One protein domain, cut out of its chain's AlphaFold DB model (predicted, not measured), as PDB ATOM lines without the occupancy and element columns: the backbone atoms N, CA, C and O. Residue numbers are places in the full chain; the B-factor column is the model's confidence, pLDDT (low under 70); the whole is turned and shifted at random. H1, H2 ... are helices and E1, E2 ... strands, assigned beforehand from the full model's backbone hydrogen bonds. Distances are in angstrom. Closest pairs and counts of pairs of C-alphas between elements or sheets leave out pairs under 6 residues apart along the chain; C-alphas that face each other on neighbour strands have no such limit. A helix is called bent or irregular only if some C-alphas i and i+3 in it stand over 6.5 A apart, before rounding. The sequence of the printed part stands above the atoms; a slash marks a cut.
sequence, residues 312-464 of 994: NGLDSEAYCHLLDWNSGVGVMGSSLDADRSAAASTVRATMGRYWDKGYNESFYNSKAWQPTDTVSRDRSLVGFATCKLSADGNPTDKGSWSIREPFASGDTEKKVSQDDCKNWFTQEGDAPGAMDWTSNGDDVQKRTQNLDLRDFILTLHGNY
ATOM      1  N   ASN A 312     173.066 226.017 177.753       78.50
ATOM      2  CA  ASN A 312     172.145 227.117 177.429       78.50
ATOM      3  C   ASN A 312     172.396 227.833 176.079       78.50
ATOM      4  O   ASN A 312     171.514 228.525 175.581       78.50
ATOM      5  N   GLY A 313     173.591 227.713 175.489       78.19
ATOM      6  CA  GLY A 313     173.931 228.327 174.196       78.19
ATOM      7  C   GLY A 313     174.208 229.840 174.207       78.19
ATOM      8  O   GLY A 313     174.483 230.400 173.147       78.19
ATOM      9  N   LEU A 314     174.202 230.504 175.370       83.88
ATOM     10  CA  LEU A 314     174.500 231.943 175.502       83.88
ATOM     11  C   LEU A 314     175.998 232.268 175.367       83.88
ATOM     12  O   LEU A 314     176.393 233.429 175.302       83.88
ATOM     13  N   ASP A 315     176.846 231.244 175.292       86.19
ATOM     14  CA  ASP A 315     178.300 231.372 175.240       86.19
ATOM     15  C   ASP A 315     178.864 231.749 173.860       86.19
ATOM     16  O   ASP A 315     180.061 232.028 173.758       86.19
ATOM     17  N   SER A 316     178.030 231.761 172.812       82.81
ATOM     18  CA  SER A 316     178.426 231.853 171.396       82.81
ATOM     19  C   SER A 316     179.267 233.083 171.025       82.81
ATOM     20  O   SER A 316     179.995 233.039 170.031       82.81
ATOM     21  N   GLU A 317     179.206 234.137 171.840       84.19
ATOM     22  CA  GLU A 317     179.952 235.394 171.681       84.19
ATOM     23  C   GLU A 317     181.161 235.495 172.624       84.19
ATOM     24  O   GLU A 317     182.092 236.246 172.372       84.19
ATOM     25  N   ALA A 318     181.158 234.748 173.731       88.50
ATOM     26  CA  ALA A 318     182.098 234.936 174.836       88.50
ATOM     27  C   ALA A 318     183.265 233.932 174.825       88.50
ATOM     28  O   ALA A 318     184.366 234.237 175.295       88.50
ATOM     29  N   TYR A 319     183.052 232.716 174.301       90.44
ATOM     30  CA  TYR A 319     184.000 231.612 174.495       90.44
ATOM     31  C   TYR A 319     185.374 231.844 173.842       90.44
ATOM     32  O   TYR A 319     186.391 231.412 174.385       90.44
ATOM     33  N   CYS A 320     185.428 232.527 172.698       87.56
ATOM     34  CA  CYS A 320     186.669 232.804 171.971       87.56
ATOM     35  C   CYS A 320     187.523 233.869 172.664       87.56
ATOM     36  O   CYS A 320     188.741 233.714 172.723       87.56
ATOM     37  N   HIS A 321     186.906 234.897 173.255       86.38
ATOM     38  CA  HIS A 321     187.621 235.917 174.022       86.38
ATOM     39  C   HIS A 321     188.249 235.322 175.290       86.38
ATOM     40  O   HIS A 321     189.429 235.559 175.551       86.38
ATOM     41  N   LEU A 322     187.539 234.430 176.001       89.00
ATOM     42  CA  LEU A 322     188.137 233.687 177.117       89.00
ATOM     43  C   LEU A 322     189.324 232.817 176.679       89.00
ATOM     44  O   LEU A 322     190.316 232.734 177.402       89.00
ATOM     45  N   LEU A 323     189.246 232.169 175.514       89.00
ATOM     46  CA  LEU A 323     190.338 231.333 175.012       89.00
ATOM     47  C   LEU A 323     191.536 232.143 174.512       89.00
ATOM     48  O   LEU A 323     192.666 231.694 174.698       89.00
ATOM     49  N   ASP A 324     191.327 233.335 173.954       84.75
ATOM     50  CA  ASP A 324     192.411 234.264 173.612       84.75
ATOM     51  C   ASP A 324     193.114 234.789 174.875       84.75
ATOM     52  O   ASP A 324     194.338 234.681 174.972       84.75
ATOM     53  N   TRP A 325     192.375 235.220 175.907       84.88
ATOM     54  CA  TRP A 325     192.981 235.587 177.195       84.88
ATOM     55  C   TRP A 325     193.715 234.401 177.851       84.88
ATOM     56  O   TRP A 325     194.832 234.556 178.338       84.88
ATOM     57  N   ASN A 326     193.132 233.194 177.826       86.50
ATOM     58  CA  ASN A 326     193.745 231.982 178.385       86.50
ATOM     59  C   ASN A 326     194.944 231.448 177.568       86.50
ATOM     60  O   ASN A 326     195.705 230.640 178.104       86.50
ATOM     61  N   SER A 327     195.116 231.864 176.305       81.75
ATOM     62  CA  SER A 327     196.304 231.582 175.471       81.75
ATOM     63  C   SER A 327     197.324 232.729 175.465       81.75
ATOM     64  O   SER A 327     198.398 232.581 174.885       81.75
ATOM     65  N   GLY A 328     197.022 233.856 176.118       75.31
ATOM     66  CA  GLY A 328     197.877 235.044 176.117       75.31
ATOM     67  C   GLY A 328     197.915 235.777 174.772       75.31
ATOM     68  O   GLY A 328     198.857 236.528 174.518       75.31
ATOM     69  N   VAL A 329     196.924 235.569 173.898       74.62
ATOM     70  CA  VAL A 329     196.825 236.311 172.637       74.62
ATOM     71  C   VAL A 329     196.298 237.712 172.929       74.62
ATOM     72  O   VAL A 329     195.163 237.889 173.367       74.62
ATOM     73  N   GLY A 330     197.132 238.720 172.675       63.16
ATOM     74  CA  GLY A 330     196.747 240.119 172.832       63.16
ATOM     75  C   GLY A 330     195.604 240.513 171.893       63.16
ATOM     76  O   GLY A 330     195.633 240.207 170.701       63.16
ATOM     77  N   VAL A 331     194.631 241.260 172.425       61.91
ATOM     78  CA  VAL A 331     193.564 241.940 171.657       61.91
ATOM     79  C   VAL A 331     194.166 242.789 170.531       61.91
ATOM     80  O   VAL A 331     193.663 242.827 169.406       61.91
ATOM     81  N   MET A 332     195.270 243.451 170.870       56.06
ATOM     82  CA  MET A 332     196.057 244.335 170.031       56.06
ATOM     83  C   MET A 332     197.294 243.597 169.524       56.06
ATOM     84  O   MET A 332     198.236 243.360 170.279       56.06
ATOM     85  N   GLY A 333     197.308 243.263 168.234       50.00
ATOM     86  CA  GLY A 333     198.548 242.908 167.547       50.00
ATOM     87  C   GLY A 333     199.448 244.140 167.441       50.00
ATOM     88  O   GLY A 333     198.989 245.196 167.004       50.00
ATOM     89  N   SER A 334     200.708 244.016 167.856       38.41
ATOM     90  CA  SER A 334     201.710 245.078 167.768       38.41
ATOM     91  C   SER A 334     202.494 245.023 166.448       38.41
ATOM     92  O   SER A 334     202.918 243.958 166.012       38.41
ATOM     93  N   SER A 335     202.695 246.213 165.872       37.56
ATOM     94  CA  SER A 335     203.379 246.545 164.606       37.56
ATOM     95  C   SER A 335     202.825 245.960 163.294       37.56
ATOM     96  O   SER A 335     202.237 244.883 163.221       37.56
ATOM     97  N   LEU A 336     203.087 246.716 162.222       38.66
ATOM     98  CA  LEU A 336     202.827 246.381 160.816       38.66
ATOM     99  C   LEU A 336     203.787 245.306 160.258       38.66
ATOM    100  O   LEU A 336     203.774 245.039 159.063       38.66
ATOM    101  N   ASP A 337     204.611 244.677 161.103       36.12
ATOM    102  CA  ASP A 337     205.452 243.531 160.726       36.12
ATOM    103  C   ASP A 337     204.786 242.182 161.069       36.12
ATOM    104  O   ASP A 337     205.207 241.131 160.582       36.12
ATOM    105  N   ALA A 338     203.700 242.179 161.857       36.97
ATOM    106  CA  ALA A 338     202.920 240.986 162.227       36.97
ATOM    107  C   ALA A 338     201.990 240.465 161.096       36.97
ATOM    108  O   ALA A 338     201.005 239.753 161.331       36.97
ATOM    109  N   ASP A 339     202.289 240.827 159.849       39.94
ATOM    110  CA  ASP A 339     201.284 241.250 158.865       39.94
ATOM    111  C   ASP A 339     200.666 240.126 158.006       39.94
ATOM    112  O   ASP A 339     199.962 240.388 157.033       39.94
ATOM    113  N   ARG A 340     200.937 238.842 158.311       39.78
ATOM    114  CA  ARG A 340     200.489 237.706 157.461       39.78
ATOM    115  C   ARG A 340     199.963 236.441 158.146       39.78
ATOM    116  O   ARG A 340     199.539 235.528 157.435       39.78
ATOM    117  N   SER A 341     199.976 236.333 159.478       41.59
ATOM    118  CA  SER A 341     199.600 235.062 160.138       41.59
ATOM    119  C   SER A 341     198.950 235.148 161.525       41.59
ATOM    120  O   SER A 341     198.669 234.105 162.105       41.59
ATOM    121  N   ALA A 342     198.653 236.337 162.059       39.06
ATOM    122  CA  ALA A 342     197.859 236.454 163.292       39.06
ATOM    123  C   ALA A 342     196.989 237.719 163.343       39.06
ATOM    124  O   ALA A 342     195.795 237.615 163.619       39.06
ATOM    125  N   ALA A 343     197.561 238.891 163.031       37.97
ATOM    126  CA  ALA A 343     196.902 240.193 163.188       37.97
ATOM    127  C   ALA A 343     195.573 240.315 162.413       37.97
ATOM    128  O   ALA A 343     194.588 240.804 162.964       37.97
ATOM    129  N   ALA A 344     195.511 239.781 161.187       40.72
ATOM    130  CA  ALA A 344     194.319 239.775 160.327       40.72
ATOM    131  C   ALA A 344     193.121 238.955 160.868       40.72
ATOM    132  O   ALA A 344     192.039 238.979 160.288       40.72
ATOM    133  N   SER A 345     193.304 238.230 161.975       52.53
ATOM    134  CA  SER A 345     192.291 237.420 162.663       52.53
ATOM    135  C   SER A 345     192.363 237.682 164.175       52.53
ATOM    136  O   SER A 345     192.730 236.816 164.978       52.53
ATOM    137  N   THR A 346     192.092 238.936 164.533       58.22
ATOM    138  CA  THR A 346     192.039 239.470 165.902       58.22
ATOM    139  C   THR A 346     190.769 240.292 166.094       58.22
ATOM    140  O   THR A 346     190.116 240.681 165.121       58.22
ATOM    141  N   VAL A 347     190.460 240.644 167.346       63.53
ATOM    142  CA  VAL A 347     189.455 241.671 167.669       63.53
ATOM    143  C   VAL A 347     189.712 242.955 166.873       63.53
ATOM    144  O   VAL A 347     188.772 243.508 166.309       63.53
ATOM    145  N   ARG A 348     190.979 243.378 166.727       64.69
ATOM    146  CA  ARG A 348     191.362 244.555 165.928       64.69
ATOM    147  C   ARG A 348     190.931 244.453 164.459       64.69
ATOM    148  O   ARG A 348     190.463 245.441 163.902       64.69
ATOM    149  N   ALA A 349     191.032 243.277 163.838       63.84
ATOM    150  CA  ALA A 349     190.577 243.062 162.458       63.84
ATOM    151  C   ALA A 349     189.040 243.053 162.321       63.84
ATOM    152  O   ALA A 349     188.502 243.455 161.289       63.84
ATOM    153  N   THR A 350     188.320 242.633 163.366       65.88
ATOM    154  CA  THR A 350     186.854 242.752 163.433       65.88
ATOM    155  C   THR A 350     186.413 244.203 163.630       65.88
ATOM    156  O   THR A 350     185.585 244.695 162.864       65.88
ATOM    157  N   MET A 351     186.992 244.897 164.613       67.75
ATOM    158  CA  MET A 351     186.586 246.251 165.003       67.75
ATOM    159  C   MET A 351     187.115 247.343 164.066       67.75
ATOM    160  O   MET A 351     186.488 248.391 163.941       67.75
ATOM    161  N   GLY A 352     188.193 247.084 163.318       66.50
ATOM    162  CA  GLY A 352     188.707 247.990 162.286       66.50
ATOM    163  C   GLY A 352     187.691 248.341 161.191       66.50
ATOM    164  O   GLY A 352     187.783 249.412 160.605       66.50
ATOM    165  N   ARG A 353     186.659 247.508 160.972       70.12
ATOM    166  CA  ARG A 353     185.536 247.816 160.061       70.12
ATOM    167  C   ARG A 353     184.643 248.973 160.537       70.12
ATOM    168  O   ARG A 353     183.826 249.461 159.763       70.12
ATOM    169  N   TYR A 354     184.796 249.406 161.789       72.00
ATOM    170  CA  TYR A 354     184.039 250.500 162.404       72.00
ATOM    171  C   TYR A 354     184.878 251.767 162.616       72.00
ATOM    172  O   TYR A 354     184.376 252.728 163.195       72.00
ATOM    173  N   TRP A 355     186.131 251.802 162.149       73.31
ATOM    174  CA  TRP A 355     187.028 252.952 162.326       73.31
ATOM    175  C   TRP A 355     186.450 254.219 161.677       73.31
ATOM    176  O   TRP A 355     186.217 255.221 162.350       73.31
ATOM    177  N   ASP A 356     186.047 254.112 160.407       72.44
ATOM    178  CA  ASP A 356     185.339 255.166 159.661       72.44
ATOM    179  C   ASP A 356     183.915 255.435 160.195       72.44
ATOM    180  O   ASP A 356     183.266 256.405 159.807       72.44
ATOM    181  N   LYS A 357     183.424 254.584 161.108       72.31
ATOM    182  CA  LYS A 357     182.135 254.706 161.805       72.31
ATOM    183  C   LYS A 357     182.289 255.178 163.258       72.31
ATOM    184  O   LYS A 357     181.368 255.000 164.048       72.31
ATOM    185  N   GLY A 358     183.428 255.782 163.616       68.56
ATOM    186  CA  GLY A 358     183.659 256.411 164.922       68.56
ATOM    187  C   GLY A 358     184.334 255.530 165.980       68.56
ATOM    188  O   GLY A 358     184.406 255.937 167.140       68.56
ATOM    189  N   TYR A 359     184.835 254.344 165.624       72.38
ATOM    190  CA  TYR A 359     185.606 253.500 166.540       72.38
ATOM    191  C   TYR A 359     187.064 253.982 166.664       72.38
ATOM    192  O   TYR A 359     187.759 254.123 165.661       72.38
ATOM    193  N   ASN A 360     187.542 254.207 167.892       74.69
ATOM    194  CA  ASN A 360     188.888 254.712 168.189       74.69
ATOM    195  C   ASN A 360     189.805 253.595 168.729       74.69
ATOM    196  O   ASN A 360     189.349 252.685 169.419       74.69
ATOM    197  N   GLU A 361     191.113 253.683 168.477       70.50
ATOM    198  CA  GLU A 361     192.118 252.774 169.046       70.50
ATOM    199  C   GLU A 361     192.150 252.813 170.584       70.50
ATOM    200  O   GLU A 361     192.408 251.791 171.217       70.50
ATOM    201  N   SER A 362     191.800 253.949 171.201       73.62
ATOM    202  CA  SER A 362     191.661 254.046 172.661       73.62
ATOM    203  C   SER A 362     190.590 253.115 173.237       73.62
ATOM    204  O   SER A 362     190.704 252.696 174.385       73.62
ATOM    205  N   PHE A 363     189.578 252.714 172.461       77.94
ATOM    206  CA  PHE A 363     188.505 251.849 172.963       77.94
ATOM    207  C   PHE A 363     189.002 250.436 173.311       77.94
ATOM    208  O   PHE A 363     188.405 249.782 174.164       77.94
ATOM    209  N   TYR A 364     190.137 249.986 172.755       75.62
ATOM    210  CA  TYR A 364     190.769 248.724 173.169       75.62
ATOM    211  C   TYR A 364     191.295 248.749 174.615       75.62
ATOM    212  O   TYR A 364     191.541 247.680 175.172       75.62
ATOM    213  N   ASN A 365     191.445 249.923 175.241       77.25
ATOM    214  CA  ASN A 365     191.821 250.051 176.653       77.25
ATOM    215  C   ASN A 365     190.668 249.715 177.616       77.25
ATOM    216  O   ASN A 365     190.904 249.564 178.813       77.25
ATOM    217  N   SER A 366     189.428 249.571 177.124       82.50
ATOM    218  CA  SER A 366     188.325 249.096 177.961       82.50
ATOM    219  C   SER A 366     188.629 247.715 178.555       82.50
ATOM    220  O   SER A 366     189.087 246.794 177.865       82.50
ATOM    221  N   LYS A 367     188.265 247.542 179.833       85.19
ATOM    222  CA  LYS A 367     188.314 246.253 180.532       85.19
ATOM    223  C   LYS A 367     187.458 245.171 179.859       85.19
ATOM    224  O   LYS A 367     187.756 244.003 180.066       85.19
ATOM    225  N   ALA A 368     186.467 245.534 179.033       84.19
ATOM    226  CA  ALA A 368     185.699 244.592 178.212       84.19
ATOM    227  C   ALA A 368     186.599 243.774 177.268       84.19
ATOM    228  O   ALA A 368     186.367 242.587 177.037       84.19
ATOM    229  N   TRP A 369     187.647 244.410 176.738       82.56
ATOM    230  CA  TRP A 369     188.636 243.779 175.867       82.56
ATOM    231  C   TRP A 369     189.843 243.264 176.653       82.56
ATOM    232  O   TRP A 369     190.312 242.150 176.410       82.56
ATOM    233  N   GLN A 370     190.347 244.076 177.588       81.06
ATOM    234  CA  GLN A 370     191.556 243.812 178.373       81.06
ATOM    235  C   GLN A 370     191.235 243.744 179.881       81.06
ATOM    236  O   GLN A 370     191.589 244.656 180.632       81.06
ATOM    237  N   PRO A 371     190.556 242.683 180.355       83.25
ATOM    238  CA  PRO A 371     190.207 242.548 181.763       83.25
ATOM    239  C   PRO A 371     191.453 242.343 182.632       83.25
ATOM    240  O   PRO A 371     192.279 241.463 182.384       83.25
ATOM    241  N   THR A 372     191.564 243.148 183.685       82.00
ATOM    242  CA  THR A 372     192.719 243.217 184.595       82.00
ATOM    243  C   THR A 372     192.735 242.143 185.683       82.00
ATOM    244  O   THR A 372     193.762 241.919 186.321       82.00
ATOM    245  N   ASP A 373     191.594 241.508 185.941       83.19
ATOM    246  CA  ASP A 373     191.343 240.688 187.126       83.19
ATOM    247  C   ASP A 373     190.185 239.701 186.881       83.19
ATOM    248  O   ASP A 373     189.539 239.708 185.832       83.19
ATOM    249  N   THR A 374     189.906 238.815 187.841       83.00
ATOM    250  CA  THR A 374     188.850 237.799 187.687       83.00
ATOM    251  C   THR A 374     187.447 238.402 187.582       83.00
ATOM    252  O   THR A 374     186.629 237.854 186.848       83.00
ATOM    253  N   VAL A 375     187.159 239.518 188.257       83.81
ATOM    254  CA  VAL A 375     185.819 240.122 188.291       83.81
ATOM    255  C   VAL A 375     185.566 240.951 187.030       83.81
ATOM    256  O   VAL A 375     184.513 240.802 186.414       83.81
ATOM    257  N   SER A 376     186.537 241.744 186.565       84.75
ATOM    258  CA  SER A 376     186.445 242.382 185.241       84.75
ATOM    259  C   SER A 376     186.372 241.349 184.112       84.75
ATOM    260  O   SER A 376     185.606 241.544 183.168       84.75
ATOM    261  N   ARG A 377     187.068 240.209 184.225       87.00
ATOM    262  CA  ARG A 377     186.968 239.106 183.255       87.00
ATOM    263  C   ARG A 377     185.588 238.440 183.244       87.00
ATOM    264  O   ARG A 377     185.087 238.152 182.163       87.00
ATOM    265  N   ASP A 378     184.965 238.228 184.403       88.81
ATOM    266  CA  ASP A 378     183.585 237.722 184.503       88.81
ATOM    267  C   ASP A 378     182.588 238.698 183.852       88.81
ATOM    268  O   ASP A 378     181.870 238.335 182.921       88.81
ATOM    269  N   ARG A 379     182.648 239.979 184.248       87.62
ATOM    270  CA  ARG A 379     181.844 241.075 183.673       87.62
ATOM    271  C   ARG A 379     182.017 241.195 182.155       87.62
ATOM    272  O   ARG A 379     181.048 241.444 181.444       87.62
ATOM    273  N   SER A 380     183.228 240.973 181.637       89.06
ATOM    274  CA  SER A 380     183.501 240.978 180.192       89.06
ATOM    275  C   SER A 380     182.776 239.840 179.475       89.06
ATOM    276  O   SER A 380     182.164 240.071 178.438       89.06
ATOM    277  N   LEU A 381     182.784 238.626 180.037       90.69
ATOM    278  CA  LEU A 381     182.105 237.463 179.454       90.69
ATOM    279  C   LEU A 381     180.581 237.596 179.495       90.69
ATOM    280  O   LEU A 381     179.924 237.247 178.517       90.69
ATOM    281  N   VAL A 382     180.034 238.161 180.576       89.25
ATOM    282  CA  VAL A 382     178.620 238.559 180.646       89.25
ATOM    283  C   VAL A 382     178.312 239.626 179.590       89.25
ATOM    284  O   VAL A 382     177.328 239.493 178.868       89.25
ATOM    285  N   GLY A 383     179.176 240.635 179.436       89.06
ATOM    286  CA  GLY A 383     179.062 241.672 178.407       89.06
ATOM    287  C   GLY A 383     178.998 241.101 176.988       89.06
ATOM    288  O   GLY A 383     178.047 241.393 176.268       89.06
ATOM    289  N   PHE A 384     179.937 240.227 176.606       88.50
ATOM    290  CA  PHE A 384     179.914 239.541 175.305       88.50
ATOM    291  C   PHE A 384     178.655 238.681 175.117       88.50
ATOM    292  O   PHE A 384     178.004 238.773 174.083       88.50
ATOM    293  N   ALA A 385     178.263 237.887 176.119       88.31
ATOM    294  CA  ALA A 385     177.057 237.054 176.050       88.31
ATOM    295  C   ALA A 385     175.740 237.861 175.981       88.31
ATOM    296  O   ALA A 385     174.707 237.323 175.576       88.31
ATOM    297  N   THR A 386     175.771 239.143 176.360       87.81
ATOM    298  CA  THR A 386     174.604 240.036 176.404       87.81
ATOM    299  C   THR A 386     174.484 240.937 175.173       87.81
ATOM    300  O   THR A 386     173.388 241.095 174.631       87.81
ATOM    301  N   CYS A 387     175.590 241.565 174.767       88.12
ATOM    302  CA  CYS A 387     175.611 242.741 173.900       88.12
ATOM    303  C   CYS A 387     175.969 242.385 172.453       88.12
ATOM    304  O   CYS A 387     177.123 242.103 172.139       88.12
ATOM    305  N   LYS A 388     174.990 242.490 171.553       87.81
ATOM    306  CA  LYS A 388     175.156 242.295 170.109       87.81
ATOM    307  C   LYS A 388     175.285 243.644 169.398       87.81
ATOM    308  O   LYS A 388     174.346 244.444 169.414       87.81
ATOM    309  N   LEU A 389     176.425 243.888 168.754       83.81
ATOM    310  CA  LEU A 389     176.663 245.063 167.907       83.81
ATOM    311  C   LEU A 389     176.003 244.870 166.530       83.81
ATOM    312  O   LEU A 389     176.081 243.791 165.952       83.81
ATOM    313  N   SER A 390     175.376 245.909 165.982       82.88
ATOM    314  CA  SER A 390     174.791 245.873 164.637       82.88
ATOM    315  C   SER A 390     175.858 245.884 163.536       82.88
ATOM    316  O   SER A 390     176.819 246.651 163.607       82.88
ATOM    317  N   ALA A 391     175.624 245.098 162.478       74.62
ATOM    318  CA  ALA A 391     176.429 245.002 161.254       74.62
ATOM    319  C   ALA A 391     177.014 246.339 160.785       74.62
ATOM    320  O   ALA A 391     178.217 246.459 160.553       74.62
ATOM    321  N   ASP A 392     176.145 247.344 160.689       75.44
ATOM    322  CA  ASP A 392     176.451 248.651 160.127       75.44
ATOM    323  C   ASP A 392     176.487 249.783 161.159       75.44
ATOM    324  O   ASP A 392     176.745 250.927 160.784       75.44
ATOM    325  N   GLY A 393     176.268 249.466 162.436       75.75
ATOM    326  CA  GLY A 393     176.168 250.444 163.513       75.75
ATOM    327  C   GLY A 393     177.469 251.193 163.816       75.75
ATOM    328  O   GLY A 393     178.565 250.766 163.457       75.75
ATOM    329  N   ASN A 394     177.342 252.314 164.521       85.06
ATOM    330  CA  ASN A 394     178.454 253.026 165.145       85.06
ATOM    331  C   ASN A 394     178.585 252.515 166.596       85.06
ATOM    332  O   ASN A 394     177.655 252.725 167.371       85.06
ATOM    333  N   PRO A 395     179.707 251.903 167.021       81.44
ATOM    334  CA  PRO A 395     179.856 251.382 168.388       81.44
ATOM    335  C   PRO A 395     179.696 252.426 169.511       81.44
ATOM    336  O   PRO A 395     179.442 252.052 170.655       81.44
ATOM    337  N   THR A 396     179.821 253.724 169.206       85.31
ATOM    338  CA  THR A 396     179.594 254.847 170.141       85.31
ATOM    339  C   THR A 396     178.141 255.341 170.185       85.31
ATOM    340  O   THR A 396     177.796 256.163 171.040       85.31
ATOM    341  N   ASP A 397     177.271 254.843 169.308       87.25
ATOM    342  CA  ASP A 397     175.822 255.032 169.366       87.25
ATOM    343  C   ASP A 397     175.163 253.844 170.086       87.25
ATOM    344  O   ASP A 397     175.550 252.694 169.910       87.25
ATOM    345  N   LYS A 398     174.133 254.120 170.888       85.81
ATOM    346  CA  LYS A 398     173.375 253.090 171.605       85.81
ATOM    347  C   LYS A 398     172.344 252.377 170.729       85.81
ATOM    348  O   LYS A 398     172.100 251.196 170.947       85.81
ATOM    349  N   GLY A 399     171.783 253.051 169.719       85.81
ATOM    350  CA  GLY A 399     170.866 252.428 168.753       85.81
ATOM    351  C   GLY A 399     171.529 251.314 167.935       85.81
ATOM    352  O   GLY A 399     170.863 250.403 167.452       85.81
ATOM    353  N   SER A 400     172.856 251.357 167.850       87.62
ATOM    354  CA  SER A 400     173.719 250.366 167.214       87.62
ATOM    355  C   SER A 400     173.975 249.107 168.057       87.62
ATOM    356  O   SER A 400     174.508 248.135 167.523       87.62
ATOM    357  N   TRP A 401     173.586 249.086 169.338       87.69
ATOM    358  CA  TRP A 401     173.672 247.910 170.212       87.69
ATOM    359  C   TRP A 401     172.301 247.265 170.420       87.69
ATOM    360  O   TRP A 401     171.277 247.934 170.523       87.69
ATOM    361  N   SER A 402     172.283 245.944 170.539       88.06
ATOM    362  CA  SER A 402     171.101 245.140 170.852       88.06
ATOM    363  C   SER A 402     171.409 244.164 171.988       88.06
ATOM    364  O   SER A 402     172.568 243.831 172.241       88.06
ATOM    365  N   ILE A 403     170.371 243.750 172.712       87.50
ATOM    366  CA  ILE A 403     170.488 243.007 173.971       87.50
ATOM    367  C   ILE A 403     169.828 241.648 173.779       87.50
ATOM    368  O   ILE A 403     168.707 241.573 173.280       87.50
ATOM    369  N   ARG A 404     170.515 240.571 174.157       84.38
ATOM    370  CA  ARG A 404     169.972 239.215 174.025       84.38
ATOM    371  C   ARG A 404     168.884 238.961 175.077       84.38
ATOM    372  O   ARG A 404     169.048 239.295 176.251       84.38
ATOM    373  N   GLU A 405     167.780 238.353 174.642       71.38
ATOM    374  CA  GLU A 405     166.506 238.256 175.379       71.38
ATOM    375  C   GLU A 405     166.573 237.791 176.852       71.38
ATOM    376  O   GLU A 405     165.843 238.369 177.656       71.38
ATOM    377  N   PRO A 406     167.447 236.854 177.290       74.50
ATOM    378  CA  PRO A 406     167.511 236.493 178.711       74.50
ATOM    379  C   PRO A 406     167.951 237.657 179.612       74.50
ATOM    380  O   PRO A 406     167.515 237.758 180.755       74.50
ATOM    381  N   PHE A 407     168.819 238.534 179.099       76.69
ATOM    382  CA  PHE A 407     169.399 239.661 179.833       76.69
ATOM    383  C   PHE A 407     168.523 240.924 179.751       76.69
ATOM    384  O   PHE A 407     168.531 241.748 180.668       76.69
ATOM    385  N   ALA A 408     167.722 241.063 178.687       69.44
ATOM    386  CA  ALA A 408     166.760 242.155 178.521       69.44
ATOM    387  C   ALA A 408     165.572 242.075 179.509       69.44
ATOM    388  O   ALA A 408     164.967 243.103 179.849       69.44
ATOM    389  N   SER A 409     165.259 240.865 179.993       61.81
ATOM    390  CA  SER A 409     164.179 240.563 180.944       61.81
ATOM    391  C   SER A 409     164.656 240.339 182.392       61.81
ATOM    392  O   SER A 409     163.962 239.682 183.168       61.81
ATOM    393  N   GLY A 410     165.854 240.815 182.753       57.47
ATOM    394  CA  GLY A 410     166.385 240.703 184.116       57.47
ATOM    395  C   GLY A 410     165.633 241.554 185.149       57.47
ATOM    396  O   GLY A 410     164.891 242.474 184.800       57.47
ATOM    397  N   ASP A 411     165.867 241.264 186.433       57.38
ATOM    398  CA  ASP A 411     165.441 242.116 187.552       57.38
ATOM    399  C   ASP A 411     166.018 243.539 187.411       57.38
ATOM    400  O   ASP A 411     167.051 243.752 186.779       57.38
ATOM    401  N   THR A 412     165.363 244.523 188.017       53.12
ATOM    402  CA  THR A 412     165.649 245.960 187.888       53.12
ATOM    403  C   THR A 412     167.096 246.363 188.213       53.12
ATOM    404  O   THR A 412     167.604 247.291 187.593       53.12
ATOM    405  N   GLU A 413     167.796 245.640 189.097       59.50
ATOM    406  CA  GLU A 413     169.232 245.843 189.382       59.50
ATOM    407  C   GLU A 413     170.191 245.222 188.340       59.50
ATOM    408  O   GLU A 413     171.391 245.506 188.359       59.50
ATOM    409  N   LYS A 414     169.707 244.299 187.493       66.69
ATOM    410  CA  LYS A 414     170.524 243.452 186.594       66.69
ATOM    411  C   LYS A 414     170.076 243.445 185.131       66.69
ATOM    412  O   LYS A 414     170.712 242.801 184.299       66.69
ATOM    413  N   LYS A 415     169.030 244.195 184.792       72.38
ATOM    414  CA  LYS A 415     168.650 244.489 183.411       72.38
ATOM    415  C   LYS A 415     169.720 245.361 182.751       72.38
ATOM    416  O   LYS A 415     169.856 246.536 183.077       72.38
ATOM    417  N   VAL A 416     170.460 244.780 181.812       80.50
ATOM    418  CA  VAL A 416     171.431 245.509 180.981       80.50
ATOM    419  C   VAL A 416     170.680 246.403 179.986       80.50
ATOM    420  O   VAL A 416     169.616 246.027 179.489       80.50
ATOM    421  N   SER A 417     171.226 247.583 179.690       85.75
ATOM    422  CA  SER A 417     170.722 248.527 178.684       85.75
ATOM    423  C   SER A 417     171.666 248.680 177.478       85.75
ATOM    424  O   SER A 417     172.812 248.231 177.481       85.75
ATOM    425  N   GLN A 418     171.195 249.349 176.419       88.94
ATOM    426  CA  GLN A 418     172.024 249.656 175.245       88.94
ATOM    427  C   GLN A 418     173.155 250.642 175.580       88.94
ATOM    428  O   GLN A 418     174.250 250.535 175.029       88.94
ATOM    429  N   ASP A 419     172.901 251.582 176.500       87.50
ATOM    430  CA  ASP A 419     173.918 252.504 177.013       87.50
ATOM    431  C   ASP A 419     174.988 251.752 177.826       87.50
ATOM    432  O   ASP A 419     176.170 252.066 177.699       87.50
ATOM    433  N   ASP A 420     174.615 250.709 178.578       88.00
ATOM    434  CA  ASP A 420     175.576 249.853 179.290       88.00
ATOM    435  C   ASP A 420     176.503 249.106 178.323       88.00
ATOM    436  O   ASP A 420     177.719 249.113 178.511       88.00
ATOM    437  N   CYS A 421     175.946 248.506 177.263       88.19
ATOM    438  CA  CYS A 421     176.724 247.846 176.211       88.19
ATOM    439  C   CYS A 421     177.700 248.819 175.533       88.19
ATOM    440  O   CYS A 421     178.903 248.554 175.481       88.19
ATOM    441  N   LYS A 422     177.205 249.977 175.078       88.62
ATOM    442  CA  LYS A 422     178.025 251.050 174.503       88.62
ATOM    443  C   LYS A 422     179.168 251.446 175.436       88.62
ATOM    444  O   LYS A 422     180.328 251.457 175.019       88.62
ATOM    445  N   ASN A 423     178.847 251.816 176.675       87.62
ATOM    446  CA  ASN A 423     179.827 252.376 177.600       87.62
ATOM    447  C   ASN A 423     180.873 251.321 177.967       87.62
ATOM    448  O   ASN A 423     182.064 251.616 177.932       87.62
ATOM    449  N   TRP A 424     180.458 250.071 178.198       88.12
ATOM    450  CA  TRP A 424     181.384 248.979 178.482       88.12
ATOM    451  C   TRP A 424     182.373 248.730 177.339       88.12
ATOM    452  O   TRP A 424     183.568 248.645 177.592       88.12
ATOM    453  N   PHE A 425     181.935 248.689 176.079       86.00
ATOM    454  CA  PHE A 425     182.838 248.397 174.956       86.00
ATOM    455  C   PHE A 425     183.656 249.596 174.438       86.00
ATOM    456  O   PHE A 425     184.559 249.386 173.624       86.00
ATOM    457  N   THR A 426     183.388 250.827 174.903       84.00
ATOM    458  CA  THR A 426     184.064 252.052 174.413       84.00
ATOM    459  C   THR A 426     184.740 252.922 175.481       84.00
ATOM    460  O   THR A 426     185.491 253.822 175.111       84.00
ATOM    461  N   GLN A 427     184.528 252.691 176.782       82.19
ATOM    462  CA  GLN A 427     185.092 253.535 177.850       82.19
ATOM    463  C   GLN A 427     186.119 252.796 178.718       82.19
ATOM    464  O   GLN A 427     185.991 251.605 179.003       82.19
ATOM    465  N   GLU A 428     187.127 253.529 179.189       70.94
ATOM    466  CA  GLU A 428     188.027 253.071 180.249       70.94
ATOM    467  C   GLU A 428     187.314 253.195 181.606       70.94
ATOM    468  O   GLU A 428     187.063 254.299 182.088       70.94
ATOM    469  N   GLY A 429     186.957 252.067 182.225       68.44
ATOM    470  CA  GLY A 429     186.209 252.062 183.482       68.44
ATOM    471  C   GLY A 429     185.905 250.662 184.015       68.44
ATOM    472  O   GLY A 429     186.410 249.657 183.511       68.44
ATOM    473  N   ASP A 430     185.081 250.599 185.058       65.25
ATOM    474  CA  ASP A 430     184.456 249.357 185.519       65.25
ATOM    475  C   ASP A 430     183.113 249.120 184.824       65.25
ATOM    476  O   ASP A 430     182.441 250.062 184.407       65.25
ATOM    477  N   ALA A 431     182.726 247.848 184.692       63.28
ATOM    478  CA  ALA A 431     181.476 247.496 184.029       63.28
ATOM    479  C   ALA A 431     180.264 248.056 184.790       63.28
ATOM    480  O   ALA A 431     180.281 248.074 186.028       63.28
ATOM    481  N   PRO A 432     179.183 248.419 184.080       67.06
ATOM    482  CA  PRO A 432     177.908 248.726 184.706       67.06
ATOM    483  C   PRO A 432     177.462 247.612 185.654       67.06
ATOM    484  O   PRO A 432     177.616 246.423 185.357       67.06
ATOM    485  N   GLY A 433     176.857 247.989 186.784       66.19
ATOM    486  CA  GLY A 433     176.450 247.048 187.833       66.19
ATOM    487  C   GLY A 433     175.515 245.932 187.350       66.19
ATOM    488  O   GLY A 433     175.473 244.871 187.972       66.19
ATOM    489  N   ALA A 434     174.824 246.124 186.222       71.81
ATOM    490  CA  ALA A 434     173.997 245.104 185.583       71.81
ATOM    491  C   ALA A 434     174.795 243.894 185.049       71.81
ATOM    492  O   ALA A 434     174.290 242.774 185.060       71.81
ATOM    493  N   MET A 435     176.057 244.086 184.649       79.88
ATOM    494  CA  MET A 435     176.942 243.010 184.177       79.88
ATOM    495  C   MET A 435     177.661 242.270 185.320       79.88
ATOM    496  O   MET A 435     178.342 241.275 185.075       79.88
ATOM    497  N   ASP A 436     177.532 242.734 186.566       82.94
ATOM    498  CA  ASP A 436     178.233 242.170 187.722       82.94
ATOM    499  C   ASP A 436     177.344 241.208 188.523       82.94
ATOM    500  O   ASP A 436     176.506 241.629 189.328       82.94
ATOM    501  N   TRP A 437     177.516 239.905 188.308       80.62
ATOM    502  CA  TRP A 437     176.700 238.870 188.945       80.62
ATOM    503  C   TRP A 437     177.328 238.360 190.248       80.62
ATOM    504  O   TRP A 437     178.540 238.193 190.348       80.62
ATOM    505  N   THR A 438     176.497 238.098 191.260       77.25
ATOM    506  CA  THR A 438     176.960 237.531 192.539       77.25
ATOM    507  C   THR A 438     177.473 236.103 192.355       77.25
ATOM    508  O   THR A 438     176.858 235.316 191.640       77.25
ATOM    509  N   SER A 439     178.574 235.766 193.025       74.19
ATOM    510  CA  SER A 439     179.168 234.424 193.041       74.19
ATOM    511  C   SER A 439     178.308 233.394 193.784       74.19
ATOM    512  O   SER A 439     178.405 232.195 193.511       74.19
ATOM    513  N   ASN A 440     177.430 233.843 194.692       77.94
ATOM    514  CA  ASN A 440     176.547 232.970 195.464       77.94
ATOM    515  C   ASN A 440     175.437 232.363 194.588       77.94
ATOM    516  O   ASN A 440     174.485 233.045 194.194       77.94
ATOM    517  N   GLY A 441     175.514 231.050 194.356       73.81
ATOM    518  CA  GLY A 441     174.561 230.325 193.518       73.81
ATOM    519  C   GLY A 441     173.104 230.377 193.998       73.81
ATOM    520  O   GLY A 441     172.196 230.333 193.166       73.81
ATOM    521  N   ASP A 442     172.848 230.526 195.301       76.88
ATOM    522  CA  ASP A 442     171.483 230.687 195.823       76.88
ATOM    523  C   ASP A 442     170.878 232.043 195.439       76.88
ATOM    524  O   ASP A 442     169.680 232.145 195.182       76.88
ATOM    525  N   ASP A 443     171.692 233.096 195.375       77.50
ATOM    526  CA  ASP A 443     171.218 234.440 195.040       77.50
ATOM    527  C   ASP A 443     171.059 234.616 193.526       77.50
ATOM    528  O   ASP A 443     170.098 235.249 193.091       77.50
ATOM    529  N   VAL A 444     171.908 233.968 192.717       78.44
ATOM    530  CA  VAL A 444     171.679 233.819 191.268       78.44
ATOM    531  C   VAL A 444     170.366 233.075 191.004       78.44
ATOM    532  O   VAL A 444     169.588 233.499 190.152       78.44
ATOM    533  N   GLN A 445     170.062 232.010 191.759       78.44
ATOM    534  CA  GLN A 445     168.791 231.287 191.625       78.44
ATOM    535  C   GLN A 445     167.567 232.138 191.996       78.44
ATOM    536  O   GLN A 445     166.576 232.095 191.273       78.44
ATOM    537  N   LYS A 446     167.629 232.930 193.077       76.38
ATOM    538  CA  LYS A 446     166.530 233.831 193.488       76.38
ATOM    539  C   LYS A 446     166.288 234.959 192.479       76.38
ATOM    540  O   LYS A 446     165.142 235.329 192.250       76.38
ATOM    541  N   ARG A 447     167.359 235.499 191.887       71.56
ATOM    542  CA  ARG A 447     167.324 236.651 190.965       71.56
ATOM    543  C   ARG A 447     167.034 236.282 189.503       71.56
ATOM    544  O   ARG A 447     166.841 237.182 188.693       71.56
ATOM    545  N   THR A 448     166.990 234.991 189.149       75.06
ATOM    546  CA  THR A 448     166.898 234.545 187.745       75.06
ATOM    547  C   THR A 448     165.777 233.531 187.522       75.06
ATOM    548  O   THR A 448     165.912 232.353 187.855       75.06
ATOM    549  N   GLN A 449     164.680 233.972 186.894       73.25
ATOM    550  CA  GLN A 449     163.578 233.085 186.488       73.25
ATOM    551  C   GLN A 449     163.868 232.334 185.173       73.25
ATOM    552  O   GLN A 449     163.397 231.214 184.986       73.25
ATOM    553  N   ASN A 450     164.668 232.920 184.273       79.88
ATOM    554  CA  ASN A 450     165.092 232.280 183.027       79.88
ATOM    555  C   ASN A 450     166.109 231.153 183.317       79.88
ATOM    556  O   ASN A 450     167.154 231.391 183.922       79.88
ATOM    557  N   LEU A 451     165.804 229.923 182.890       81.25
ATOM    558  CA  LEU A 451     166.619 228.741 183.199       81.25
ATOM    559  C   LEU A 451     167.990 228.755 182.507       81.25
ATOM    560  O   LEU A 451     168.967 228.313 183.109       81.25
ATOM    561  N   ASP A 452     168.062 229.284 181.287       82.44
ATOM    562  CA  ASP A 452     169.255 229.284 180.437       82.44
ATOM    563  C   ASP A 452     170.280 230.328 180.901       82.44
ATOM    564  O   ASP A 452     171.462 230.020 181.049       82.44
ATOM    565  N   LEU A 453     169.818 231.534 181.252       84.50
ATOM    566  CA  LEU A 453     170.640 232.554 181.917       84.50
ATOM    567  C   LEU A 453     171.180 232.046 183.260       84.50
ATOM    568  O   LEU A 453     172.340 232.271 183.608       84.50
ATOM    569  N   ARG A 454     170.342 231.329 184.011       83.56
ATOM    570  CA  ARG A 454     170.713 230.769 185.311       83.56
ATOM    571  C   ARG A 454     171.776 229.674 185.165       83.56
ATOM    572  O   ARG A 454     172.746 229.690 185.915       83.56
ATOM    573  N   ASP A 455     171.634 228.766 184.197       84.06
ATOM    574  CA  ASP A 455     172.650 227.754 183.852       84.06
ATOM    575  C   ASP A 455     173.973 228.399 183.408       84.06
ATOM    576  O   ASP A 455     175.042 227.982 183.862       84.06
ATOM    577  N   PHE A 456     173.897 229.460 182.595       86.44
ATOM    578  CA  PHE A 456     175.053 230.218 182.115       86.44
ATOM    579  C   PHE A 456     175.859 230.831 183.263       86.44
ATOM    580  O   PHE A 456     177.027 230.486 183.434       86.44
ATOM    581  N   ILE A 457     175.243 231.685 184.092       87.12
ATOM    582  CA  ILE A 457     175.939 232.371 185.195       87.12
ATOM    583  C   ILE A 457     176.481 231.358 186.216       87.12
ATOM    584  O   ILE A 457     177.643 231.437 186.617       87.12
ATOM    585  N   LEU A 458     175.687 230.348 186.594       84.88
ATOM    586  CA  LEU A 458     176.114 229.330 187.560       84.88
ATOM    587  C   LEU A 458     177.287 228.479 187.045       84.88
ATOM    588  O   LEU A 458     178.189 228.154 187.824       84.88
ATOM    589  N   THR A 459     177.310 228.129 185.756       85.31
ATOM    590  CA  THR A 459     178.398 227.326 185.172       85.31
ATOM    591  C   THR A 459     179.636 228.171 184.866       85.31
ATOM    592  O   THR A 459     180.753 227.686 185.075       85.31
ATOM    593  N   LEU A 460     179.460 229.439 184.472       87.25
ATOM    594  CA  LEU A 460     180.520 230.439 184.304       87.25
ATOM    595  C   LEU A 460     181.283 230.660 185.615       87.25
ATOM    596  O   LEU A 460     182.507 230.503 185.655       87.25
ATOM    597  N   HIS A 461     180.558 230.937 186.703       85.69
ATOM    598  CA  HIS A 461     181.139 231.119 188.036       85.69
ATOM    599  C   HIS A 461     181.740 229.827 188.592       85.69
ATOM    600  O   HIS A 461     182.753 229.883 189.287       85.69
ATOM    601  N   GLY A 462     181.186 228.670 188.229       76.81
ATOM    602  CA  GLY A 462     181.713 227.352 188.590       76.81
ATOM    603  C   GLY A 462     180.932 226.616 189.677       76.81
ATOM    604  O   GLY A 462     181.433 225.614 190.178       76.81
ATOM    605  N   ASN A 463     179.715 227.066 189.995       72.06
ATOM    606  CA  ASN A 463     178.800 226.459 190.971       72.06
ATOM    607  C   ASN A 463     178.187 225.121 190.493       72.06
ATOM    608  O   ASN A 463     177.644 224.352 191.286       72.06
ATOM    609  N   TYR A 464     178.240 224.834 189.185       67.50
ATOM    610  CA  TYR A 464     177.743 223.596 188.573       67.50
ATOM    611  C   TYR A 464     178.809 223.011 187.632       67.50
ATOM    612  O   TYR A 464     179.352 223.710 186.784       67.50
TER     613      TYR A 464
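This is residues 312 to 464 of the 994 residues of an uncharacterized protein of Pseudarthrobacter chlorophenolicus (strain ATCC 700700 / DSM 12829 / CIP 107037 / JCM 12360 / KCTC 9906 / NCIMB 13794 / A6) (UniProt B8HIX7). Helix H5 is in the middle and is directly followed by a small two-stranded hairpin, E1 and E2, with H7 packed on both strands. The helical hairpin of H8 and H9 makes one end of the longest axis; H3 and H4 lie toward the other, where residues 336 to 341 of a long link stick out. The printed part has 153 residues, with nine named helices and two named strands in the order H1 H2 H3 H4 H5 E1 E2 H6 H7 H8 H9; the sheet E1 - E2 is antiparallel and the class is mostly helix. The whole is compact, with a radius of gyration of the C-alphas of 15.7 A, yet elongated, spanning 51 by 33 by 26 A.

H1, residues 314 to 317, touches residues 384 to 385 of H5, residues 374 to 386; the closest C-alphas, Glu 317 and Ala 385, are 5.5 A apart. H2, residues 319 to 327, only just touches H5 at Leu 381, with 3 pairs of C-alphas within 8 A, the closest from Leu 322 at 7.5 A; the tilt is shallow, 30 degrees, opposite ways. H3, residues 347 to 357, and H4, residues 361 to 365, are near each other. H4 only just touches H7, residues 418 to 426, with 3 pairs of C-alphas within 8 A, the closest Phe 363 and Thr 426 at 4.7 A. E1, residues 387 to 389, and E2, residues 401 to 403, form an antiparallel hairpin; N 388 and O 402 are within hydrogen-bond range at 2.9 A, N 402 and O 388 at 2.8 A. The closest C-alphas of E2 and H7, Trp 401 and Gln 418, are 5.6 A apart. H6, residues 405 to 408, only just touches H9, residues 451 to 461, with 3 pairs of C-alphas within 8 A, the closest Pro 406 and Leu 453 at 6.0 A. H8, residues 441 to 447, touches H9, closest at the C-alphas of Gly 441 and Leu 458, 6.2 A; their tilt of 36 degrees, opposite ways, is only just steep. H2, H5, H7, H8 and H9 have every O i to N i+4 pair within hydrogen-bond range; H3 has 2 of 7, with 4 of 8 O i to N i+3 pairs, and H4 has 0 of 1, with 2 of 2, while H1 and H6 are too short for an O i to N i+4 pair.

H1 begins at C-alpha 314, (174.500, 231.943, 175.502). H2 and H7 each measure 12.3 A, H3 16.1 A, H5 18.3 A and H9 15.5 A, which ends at C-alpha 461, (181.139, 231.119, 188.036). H1 and H3 are irregular: C-alphas 314 and 317 are 7.5 A apart, and C-alphas 353 and 356 are 7.4 A apart.

The two C-alphas farthest apart, Asp 337 and Lys 446, are 51.8 A apart. The printed part has no cut. The links H2 to H3, E1 to E2 and H7 to H8 are long. The mean pLDDT of the printed part is 75.5; residues 330 to 352, 358, 408 to 414, 429 to 433 and 464 are under 70.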